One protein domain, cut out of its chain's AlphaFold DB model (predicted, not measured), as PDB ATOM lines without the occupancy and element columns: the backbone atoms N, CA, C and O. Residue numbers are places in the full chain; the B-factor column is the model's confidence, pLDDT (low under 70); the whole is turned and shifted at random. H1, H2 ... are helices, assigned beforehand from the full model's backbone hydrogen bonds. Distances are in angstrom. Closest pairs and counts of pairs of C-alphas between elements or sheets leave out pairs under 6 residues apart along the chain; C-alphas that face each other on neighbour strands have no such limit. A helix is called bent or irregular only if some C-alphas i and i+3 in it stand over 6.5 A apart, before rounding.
ATOM      1  N   ASP A  22       0.897 -21.743  64.395       97.75
ATOM      2  CA  ASP A  22       0.464 -23.128  64.164       97.75
ATOM      3  C   ASP A  22      -0.786 -23.193  63.277       97.75
ATOM      4  O   ASP A  22      -0.892 -24.025  62.376       97.75
ATOM      5  N   GLN A  23      -1.726 -22.262  63.470       96.75
ATOM      6  CA  GLN A  23      -2.913 -22.164  62.627       96.75
ATOM      7  C   GLN A  23      -2.538 -21.916  61.160       96.75
ATOM      8  O   GLN A  23      -3.038 -22.617  60.280       96.75
ATOM      9  N   ALA A  24      -1.656 -20.949  60.890       96.62
ATOM     10  CA  ALA A  24      -1.194 -20.664  59.535       96.62
ATOM     11  C   ALA A  24      -0.441 -21.864  58.941       96.62
ATOM     12  O   ALA A  24      -0.662 -22.204  57.780       96.62
ATOM     13  N   TYR A  25       0.367 -22.563  59.745       97.75
ATOM     14  CA  TYR A  25       1.044 -23.792  59.335       97.75
ATOM     15  C   TYR A  25       0.055 -24.857  58.838       97.75
ATOM     16  O   TYR A  25       0.226 -25.374  57.734       97.75
ATOM     17  N   PHE A  26      -1.007 -25.153  59.595       97.94
ATOM     18  CA  PHE A  26      -1.995 -26.154  59.179       97.94
ATOM     19  C   PHE A  26      -2.756 -25.747  57.912       97.94
ATOM     20  O   PHE A  26      -3.022 -26.598  57.061       97.94
ATOM     21  N   GLN A  27      -3.070 -24.458  57.749       97.50
ATOM     22  CA  GLN A  27      -3.693 -23.965  56.518       97.50
ATOM     23  C   GLN A  27      -2.747 -24.113  55.320       97.50
ATOM     24  O   GLN A  27      -3.148 -24.642  54.286       97.50
ATOM     25  N   ILE A  28      -1.478 -23.727  55.469       97.25
ATOM     26  CA  ILE A  28      -0.454 -23.864  54.422       97.25
ATOM     27  C   ILE A  28      -0.239 -25.336  54.057       97.25
ATOM     28  O   ILE A  28      -0.161 -25.674  52.879       97.25
ATOM     29  N   ALA A  29      -0.181 -26.237  55.040       96.69
ATOM     30  CA  ALA A  29      -0.031 -27.668  54.792       96.69
ATOM     31  C   ALA A  29      -1.208 -28.239  53.982       96.69
ATOM     32  O   ALA A  29      -0.997 -29.041  53.071       96.69
ATOM     33  N   LYS A  30      -2.437 -27.792  54.272       95.94
ATOM     34  CA  LYS A  30      -3.627 -28.146  53.491       95.94
ATOM     35  C   LYS A  30      -3.551 -27.591  52.067       95.94
ATOM     36  O   LYS A  30      -3.837 -28.321  51.125       95.94
ATOM     37  N   GLU A  31      -3.113 -26.346  51.899       95.38
ATOM     38  CA  GLU A  31      -2.933 -25.740  50.575       95.38
ATOM     39  C   GLU A  31      -1.890 -26.498  49.741       95.38
ATOM     40  O   GLU A  31      -2.118 -26.782  48.571       95.38
ATOM     41  N   VAL A  32      -0.778 -26.927  50.346       93.75
ATOM     42  CA  VAL A  32       0.228 -27.775  49.679       93.75
ATOM     43  C   VAL A  32      -0.383 -29.087  49.178       93.75
ATOM     44  O   VAL A  32      -0.058 -29.523  48.073       93.75
ATOM     45  N   GLN A  33      -1.246 -29.728  49.975       92.88
ATOM     46  CA  GLN A  33      -1.933 -30.961  49.574       92.88
ATOM     47  C   GLN A  33      -2.883 -30.706  48.404       92.88
ATOM     48  O   GLN A  33      -2.815 -31.417  47.407       92.88
ATOM     49  N   LEU A  34      -3.692 -29.644  48.474       90.69
ATOM     50  CA  LEU A  34      -4.567 -29.242  47.371       90.69
ATOM     51  C   LEU A  34      -3.761 -28.985  46.096       90.69
ATOM     52  O   LEU A  34      -4.087 -29.508  45.038       90.69
ATOM     53  N   TRP A  35      -2.648 -28.258  46.179       89.06
ATOM     54  CA  TRP A  35      -1.823 -27.995  45.001       89.06
ATOM     55  C   TRP A  35      -1.211 -29.249  44.382       89.06
ATOM     56  O   TRP A  35      -1.035 -29.292  43.164       89.06
ATOM     57  N   ARG A  36      -0.896 -30.251  45.205       86.50
ATOM     58  CA  ARG A  36      -0.328 -31.526  44.760       86.50
ATOM     59  C   ARG A  36      -1.371 -32.453  44.141       86.50
ATOM     60  O   ARG A  36      -1.076 -33.067  43.120       86.50
ATOM     61  N   ASP A  37      -2.531 -32.564  44.778       87.56
ATOM     62  CA  ASP A  37      -3.475 -33.657  44.537       87.56
ATOM     63  C   ASP A  37      -4.735 -33.215  43.772       87.56
ATOM     64  O   ASP A  37      -5.559 -34.064  43.441       87.56
ATOM     65  N   ASP A  38      -4.913 -31.920  43.480       82.94
ATOM     66  CA  ASP A  38      -6.092 -31.411  42.766       82.94
ATOM     67  C   ASP A  38      -6.098 -31.833  41.280       82.94
ATOM     68  O   ASP A  38      -5.291 -31.332  40.489       82.94
ATOM     69  N   PRO A  39      -7.028 -32.716  40.864       76.50
ATOM     70  CA  PRO A  39      -7.092 -33.210  39.492       76.50
ATOM     71  C   PRO A  39      -7.699 -32.192  38.512       76.50
ATOM     72  O   PRO A  39      -7.544 -32.348  37.301       76.50
ATOM     73  N   GLY A  40      -8.415 -31.176  39.008       78.12
ATOM     74  CA  GLY A  40      -9.081 -30.150  38.203       78.12
ATOM     75  C   GLY A  40      -8.207 -28.930  37.929       78.12
ATOM     76  O   GLY A  40      -8.439 -28.207  36.960       78.12
ATOM     77  N   HIS A  41      -7.171 -28.720  38.739       75.56
ATOM     78  CA  HIS A  41      -6.227 -27.629  38.563       75.56
ATOM     79  C   HIS A  41      -4.856 -28.194  38.219       75.56
ATOM     80  O   HIS A  41      -4.069 -28.576  39.082       75.56
ATOM     81  N   LEU A  42      -4.555 -28.229  36.924       81.00
ATOM     82  CA  LEU A  42      -3.240 -28.623  36.432       81.00
ATOM     83  C   LEU A  42      -2.253 -27.456  36.537       81.00
ATOM     84  O   LEU A  42      -2.629 -26.293  36.711       81.00
ATOM     85  N   TRP A  43      -0.965 -27.779  36.485       86.94
ATOM     86  CA  TRP A  43       0.083 -26.769  36.386       86.94
ATOM     87  C   TRP A  43      -0.078 -25.976  35.082       86.94
ATOM     88  O   TRP A  43      -0.275 -26.558  34.016       86.94
ATOM     89  N   ASP A  44       0.033 -24.655  35.172       90.25
ATOM     90  CA  ASP A  44      -0.039 -23.731  34.041       90.25
ATOM     91  C   ASP A  44       1.017 -22.640  34.243       90.25
ATOM     92  O   ASP A  44       1.046 -21.975  35.281       90.25
ATOM     93  N   ILE A  45       1.899 -22.453  33.259       90.56
ATOM     94  CA  ILE A  45       3.027 -21.518  33.356       90.56
ATOM     95  C   ILE A  45       2.598 -20.060  33.562       90.56
ATOM     96  O   ILE A  45       3.386 -19.274  34.083       90.56
ATOM     97  N   ASP A  46       1.378 -19.690  33.179       87.94
ATOM     98  CA  ASP A  46       0.846 -18.332  33.280       87.94
ATOM     99  C   ASP A  46      -0.134 -18.149  34.433       87.94
ATOM    100  O   ASP A  46      -0.206 -17.064  35.007       87.94
ATOM    101  N   LYS A  47      -0.885 -19.197  34.772       87.69
ATOM    102  CA  LYS A  47      -2.013 -19.110  35.708       87.69
ATOM    103  C   LYS A  47      -1.778 -19.831  37.027       87.69
ATOM    104  O   LYS A  47      -2.332 -19.413  38.039       87.69
ATOM    105  N   ARG A  48      -1.005 -20.921  37.029       91.44
ATOM    106  CA  ARG A  48      -0.849 -21.805  38.192       91.44
ATOM    107  C   ARG A  48       0.515 -22.489  38.185       91.44
ATOM    108  O   ARG A  48       0.652 -23.675  37.894       91.44
ATOM    109  N   ASN A  49       1.530 -21.702  38.509       92.94
ATOM    110  CA  ASN A  49       2.927 -22.101  38.567       92.94
ATOM    111  C   ASN A  49       3.498 -21.946  39.994       92.94
ATOM    112  O   ASN A  49       2.799 -21.592  40.949       92.94
ATOM    113  N   CYS A  50       4.800 -22.189  40.150       93.12
ATOM    114  CA  CYS A  50       5.479 -22.061  41.439       93.12
ATOM    115  C   CYS A  50       5.475 -20.630  42.007       93.12
ATOM    116  O   CYS A  50       5.451 -20.460  43.221       93.12
ATOM    117  N   VAL A  51       5.471 -19.602  41.158       96.75
ATOM    118  CA  VAL A  51       5.455 -18.193  41.573       96.75
ATOM    119  C   VAL A  51       4.082 -17.815  42.122       96.75
ATOM    120  O   VAL A  51       3.996 -17.255  43.212       96.75
ATOM    121  N   THR A  52       3.003 -18.190  41.424       96.06
ATOM    122  CA  THR A  52       1.632 -17.995  41.926       96.06
ATOM    123  C   THR A  52       1.413 -18.728  43.244       96.06
ATOM    124  O   THR A  52       0.834 -18.158  44.163       96.06
ATOM    125  N   PHE A  53       1.941 -19.953  43.368       95.94
ATOM    126  CA  PHE A  53       1.867 -20.727  44.605       95.94
ATOM    127  C   PHE A  53       2.529 -19.992  45.770       95.94
ATOM    128  O   PHE A  53       1.908 -19.776  46.805       95.94
ATOM    129  N   VAL A  54       3.778 -19.559  45.589       96.38
ATOM    130  CA  VAL A  54       4.522 -18.832  46.625       96.38
ATOM    131  C   VAL A  54       3.811 -17.536  47.015       96.38
ATOM    132  O   VAL A  54       3.795 -17.202  48.195       96.38
ATOM    133  N   GLY A  55       3.180 -16.838  46.067       97.19
ATOM    134  CA  GLY A  55       2.362 -15.658  46.361       97.19
ATOM    135  C   GLY A  55       1.170 -15.966  47.270       97.19
ATOM    136  O   GLY A  55       0.960 -15.263  48.256       97.19
ATOM    137  N   VAL A  56       0.441 -17.054  47.001       96.81
ATOM    138  CA  VAL A  56      -0.664 -17.519  47.862       96.81
ATOM    139  C   VAL A  56      -0.148 -17.890  49.254       96.81
ATOM    140  O   VAL A  56      -0.675 -17.406  50.254       96.81
ATOM    141  N   ILE A  57       0.934 -18.673  49.343       97.31
ATOM    142  CA  ILE A  57       1.534 -19.040  50.635       97.31
ATOM    143  C   ILE A  57       2.013 -17.804  51.407       97.31
ATOM    144  O   ILE A  57       1.836 -17.742  52.621       97.31
ATOM    145  N   ALA A  58       2.568 -16.797  50.728       97.00
ATOM    146  CA  ALA A  58       2.972 -15.539  51.349       97.00
ATOM    147  C   ALA A  58       1.772 -14.802  51.967       97.00
ATOM    148  O   ALA A  58       1.858 -14.367  53.114       97.00
ATOM    149  N   GLN A  59       0.637 -14.731  51.263       97.44
ATOM    150  CA  GLN A  59      -0.597 -14.149  51.808       97.44
ATOM    151  C   GLN A  59      -1.104 -14.934  53.024       97.44
ATOM    152  O   GLN A  59      -1.456 -14.335  54.039       97.44
ATOM    153  N   MET A  60      -1.082 -16.269  52.964       97.38
ATOM    154  CA  MET A  60      -1.460 -17.132  54.092       97.38
ATOM    155  C   MET A  60      -0.519 -16.980  55.295       97.38
ATOM    156  O   MET A  60      -0.952 -17.112  56.438       97.38
ATOM    157  N   ALA A  61       0.752 -16.664  55.048       96.00
ATOM    158  CA  ALA A  61       1.743 -16.333  56.069       96.00
ATOM    159  C   ALA A  61       1.616 -14.889  56.602       96.00
ATOM    160  O   ALA A  61       2.431 -14.470  57.421       96.00
ATOM    161  N   GLY A  62       0.613 -14.122  56.156       95.31
ATOM    162  CA  GLY A  62       0.366 -12.748  56.601       95.31
ATOM    163  C   GLY A  62       1.245 -11.692  55.927       95.31
ATOM    164  O   GLY A  62       1.291 -10.551  56.386       95.31
ATOM    165  N   LEU A  63       1.945 -12.044  54.847       96.50
ATOM    166  CA  LEU A  63       2.745 -11.105  54.067       96.50
ATOM    167  C   LEU A  63       1.892 -10.379  53.028       96.50
ATOM    168  O   LEU A  63       0.928 -10.912  52.475       96.50
ATOM    169  N   LYS A  64       2.310  -9.163  52.685       97.75
ATOM    170  CA  LYS A  64       1.830  -8.460  51.498       97.75
ATOM    171  C   LYS A  64       2.386  -9.151  50.256       97.75
ATOM    172  O   LYS A  64       3.602  -9.213  50.081       97.75
ATOM    173  N   ALA A  65       1.507  -9.621  49.381       97.88
ATOM    174  CA  ALA A  65       1.881 -10.165  48.084       97.88
ATOM    175  C   ALA A  65       0.871  -9.733  47.021       97.88
ATOM    176  O   ALA A  65      -0.342  -9.844  47.217       97.88
ATOM    177  N   ASP A  66       1.392  -9.267  45.894       97.56
ATOM    178  CA  ASP A  66       0.666  -9.017  44.656       97.56
ATOM    179  C   ASP A  66       1.211  -9.930  43.535       97.56
ATOM    180  O   ASP A  66       2.094 -10.766  43.759       97.56
ATOM    181  N   PHE A  67       0.646  -9.820  42.329       97.00
ATOM    182  CA  PHE A  67       0.952 -10.702  41.191       97.00
ATOM    183  C   PHE A  67       1.303  -9.908  39.917       97.00
ATOM    184  O   PHE A  67       0.557  -9.925  38.933       97.00
ATOM    185  N   PRO A  68       2.422  -9.163  39.905       96.50
ATOM    186  CA  PRO A  68       2.801  -8.333  38.768       96.50
ATOM    187  C   PRO A  68       3.210  -9.190  37.561       96.50
ATOM    188  O   PRO A  68       4.226  -9.890  37.572       96.50
ATOM    189  N   SER A  69       2.447  -9.074  36.470       94.19
ATOM    190  CA  SER A  69       2.562  -9.908  35.259       94.19
ATOM    191  C   SER A  69       3.984 -10.023  34.691       94.19
ATOM    192  O   SER A  69       4.381 -11.085  34.215       94.19
ATOM    193  N   LYS A  70       4.798  -8.964  34.796       96.00
ATOM    194  CA  LYS A  70       6.176  -8.912  34.270       96.00
ATOM    195  C   LYS A  70       7.160  -9.877  34.951       96.00
ATOM    196  O   LYS A  70       8.226 -10.140  34.383       96.00
ATOM    197  N   ILE A  71       6.847 -10.379  36.150       96.19
ATOM    198  CA  ILE A  71       7.741 -11.258  36.927       96.19
ATOM    199  C   ILE A  71       7.101 -12.592  37.339       96.19
ATOM    200  O   ILE A  71       7.769 -13.401  37.976       96.19
ATOM    201  N   MET A  72       5.874 -12.895  36.892       96.50
ATOM    202  CA  MET A  72       5.171 -14.146  37.238       96.50
ATOM    203  C   MET A  72       5.820 -15.429  36.695       96.50
ATOM    204  O   MET A  72       5.453 -16.526  37.102       96.50
ATOM    205  N   ARG A  73       6.818 -15.305  35.813       95.62
ATOM    206  CA  ARG A  73       7.666 -16.408  35.327       95.62
ATOM    207  C   ARG A  73       9.120 -16.311  35.821       95.62
ATOM    208  O   ARG A  73      10.003 -16.966  35.276       95.62
ATOM    209  N   LYS A  74       9.404 -15.453  36.811       95.62
ATOM    210  CA  LYS A  74      10.760 -15.146  37.301       95.62
ATOM    211  C   LYS A  74      10.848 -15.371  38.820       95.62
ATOM    212  O   LYS A  74      10.766 -14.400  39.571       95.62
ATOM    213  N   PRO A  75      11.060 -16.618  39.287       94.75
ATOM    214  CA  PRO A  75      10.984 -16.963  40.711       94.75
ATOM    215  C   PRO A  75      11.863 -16.098  41.619       94.75
ATOM    216  O   PRO A  75      11.377 -15.560  42.607       94.75
ATOM    217  N   ARG A  76      13.133 -15.890  41.244       94.00
ATOM    218  CA  ARG A  76      14.062 -15.042  42.006       94.00
ATOM    219  C   ARG A  76      13.552 -13.603  42.134       94.00
ATOM    220  O   ARG A  76      13.460 -13.086  43.238       94.00
ATOM    221  N   ALA A  77      13.173 -12.993  41.009       95.88
ATOM    222  CA  ALA A  77      12.693 -11.611  40.983       95.88
ATOM    223  C   ALA A  77      11.403 -11.434  41.796       95.88
ATOM    224  O   ALA A  77      11.205 -10.393  42.412       95.88
ATOM    225  N   TYR A  78      10.538 -12.450  41.819       97.38
ATOM    226  CA  TYR A  78       9.336 -12.429  42.645       97.38
ATOM    227  C   TYR A  78       9.650 -12.504  44.143       97.38
ATOM    228  O   TYR A  78       9.069 -11.753  44.919       97.38
ATOM    229  N   LEU A  79      10.600 -13.347  44.558       95.56
ATOM    230  CA  LEU A  79      11.037 -13.402  45.957       95.56
ATOM    231  C   LEU A  79      11.690 -12.087  46.408       95.56
ATOM    232  O   LEU A  79      11.401 -11.609  47.502       95.56
ATOM    233  N   ASP A  80      12.508 -11.466  45.556       94.38
ATOM    234  CA  ASP A  80      13.101 -10.151  45.838       94.38
ATOM    235  C   ASP A  80      12.019  -9.057  45.974       94.38
ATOM    236  O   ASP A  80      12.078  -8.199  46.862       94.38
ATOM    237  N   HIS A  81      10.979  -9.118  45.138       96.44
ATOM    238  CA  HIS A  81       9.812  -8.235  45.226       96.44
ATOM    239  C   HIS A  81       9.012  -8.445  46.521       96.44
ATOM    240  O   HIS A  81       8.697  -7.475  47.207       96.44
ATOM    241  N   LEU A  82       8.755  -9.696  46.921       96.75
ATOM    242  CA  LEU A  82       8.099 -10.004  48.199       96.75
ATOM    243  C   LEU A  82       8.889  -9.469  49.397       96.75
ATOM    244  O   LEU A  82       8.290  -8.891  50.304       96.75
ATOM    245  N   ALA A  83      10.216  -9.612  49.397       94.56
ATOM    246  CA  ALA A  83      11.060  -9.042  50.446       94.56
ATOM    247  C   ALA A  83      10.936  -7.507  50.503       94.56
ATOM    248  O   ALA A  83      10.846  -6.928  51.583       94.56
ATOM    249  N   THR A  84      10.849  -6.852  49.341       94.94
ATOM    250  CA  THR A  84      10.689  -5.392  49.233       94.94
ATOM    251  C   THR A  84       9.332  -4.916  49.761       94.94
ATOM    252  O   THR A  84       9.255  -3.900  50.450       94.94
ATOM    253  N   LEU A  85       8.252  -5.657  49.490       96.81
ATOM    254  CA  LEU A  85       6.912  -5.359  50.015       96.81
ATOM    255  C   LEU A  85       6.791  -5.568  51.533       96.81
ATOM    256  O   LEU A  85       5.891  -5.001  52.162       96.81
ATOM    257  N   ASN A  86       7.673  -6.378  52.121       95.94
ATOM    258  CA  ASN A  86       7.610  -6.793  53.518       95.94
ATOM    259  C   ASN A  86       8.944  -6.526  54.232       95.94
ATOM    260  O   ASN A  86       9.624  -7.471  54.615       95.94
ATOM    261  N   PRO A  87       9.315  -5.260  54.493       91.06
ATOM    262  CA  PRO A  87      10.633  -4.908  55.040       91.06
ATOM    263  C   PRO A  87      10.919  -5.461  56.449       91.06
ATOM    264  O   PRO A  87      12.039  -5.353  56.932       91.06
ATOM    265  N   LEU A  88       9.914  -6.034  57.120       88.19
ATOM    266  CA  LEU A  88      10.040  -6.651  58.442       88.19
ATOM    267  C   LEU A  88      10.453  -8.132  58.389       88.19
ATOM    268  O   LEU A  88      10.717  -8.720  59.439       88.19
ATOM    269  N   VAL A  89      10.477  -8.761  57.208       89.06
ATOM    270  CA  VAL A  89      10.941 -10.150  57.093       89.06
ATOM    271  C   VAL A  89      12.439 -10.220  57.345       89.06
ATOM    272  O   VAL A  89      13.194  -9.319  56.981       89.06
ATOM    273  N   GLN A  90      12.883 -11.312  57.957       78.88
ATOM    274  CA  GLN A  90      14.301 -11.511  58.222       78.88
ATOM    275  C   GLN A  90      14.975 -11.906  56.914       78.88
ATOM    276  O   GLN A  90      14.898 -13.060  56.489       78.88
ATOM    277  N   THR A  91      15.601 -10.944  56.245       75.44
ATOM    278  CA  THR A  91      16.445 -11.226  55.089       75.44
ATOM    279  C   THR A  91      17.725 -11.898  55.574       75.44
ATOM    280  O   THR A  91      18.317 -11.503  56.582       75.44
ATOM    281  N   LYS A  92      18.154 -12.958  54.888       61.53
ATOM    282  CA  LYS A  92      19.490 -13.502  55.136       61.53
ATOM    283  C   LYS A  92      20.499 -12.609  54.422       61.53
ATOM    284  O   LYS A  92      20.279 -12.230  53.275       61.53
TER     285      LYS A  92
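AT A GLANCE: This is residues 22 to 92 of the 94 residues of an uncharacterized protein of Cytophagaceae bacterium (UniProt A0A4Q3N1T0). Three helices stand in a slightly bent row, with H2 between H1 and H3. H1 meets H2 near its beginning and splays away from it toward its end, and the long link of residues 61 to 74 folds back past H2 before H3 starts. Residues 36 to 42, at the end of H1 and in the link after it, stick out. The printed part has 71 residues with three named helices, in the order H1, H2, H3, and no named strand; the class is all helix. It is compact, with a radius of gyration of the C-alphas of 12.7 A, and spans 36 by 33 by 18 A.

HOW THE PARTS SIT: Start with H1, residues 22 to 37, and H2, residues 50 to 60: they form a helical hairpin, opposite ways at a shallow tilt of 27 degrees. H1 touches H2 with residues 24 to 28 alone; look at their closest C-alphas, Ile 28 and Ile 57, 6.4 A apart. Go on to H3, residues 75 to 85, which only just touches H2, with 3 pairs of C-alphas within 8 A; the closest are those of Val 51 and Pro 75, 5.7 A apart. H2 and H3 run the same way at a shallow tilt of 25 degrees. H1 and H3 are apart. In H1, H2 and H3 every O i to N i+4 pair is within hydrogen-bond range.

IN THESE COORDINATES: Find C-alpha 22 at (0.464, -23.128, 64.164); from there H1 runs 22.6 A to C-alpha 37. H2 begins at C-alpha 50, at (5.479, -22.061, 41.439), and runs 15.2 A to C-alpha 60. H3 runs 15.4 A from C-alpha 75 to C-alpha 85, at (6.912, -5.359, 50.015).

THE WHOLE: The outline is flat, but only just. The C-alphas of Gly 40 and Lys 92, the two farthest apart, are 37.2 A from each other. Both links are long, with 12 residues between H1 and H2 and 14 between H2 and H3. The printed part has no cut. Its mean pLDDT is 92.6, and residue 92 alone is under 70.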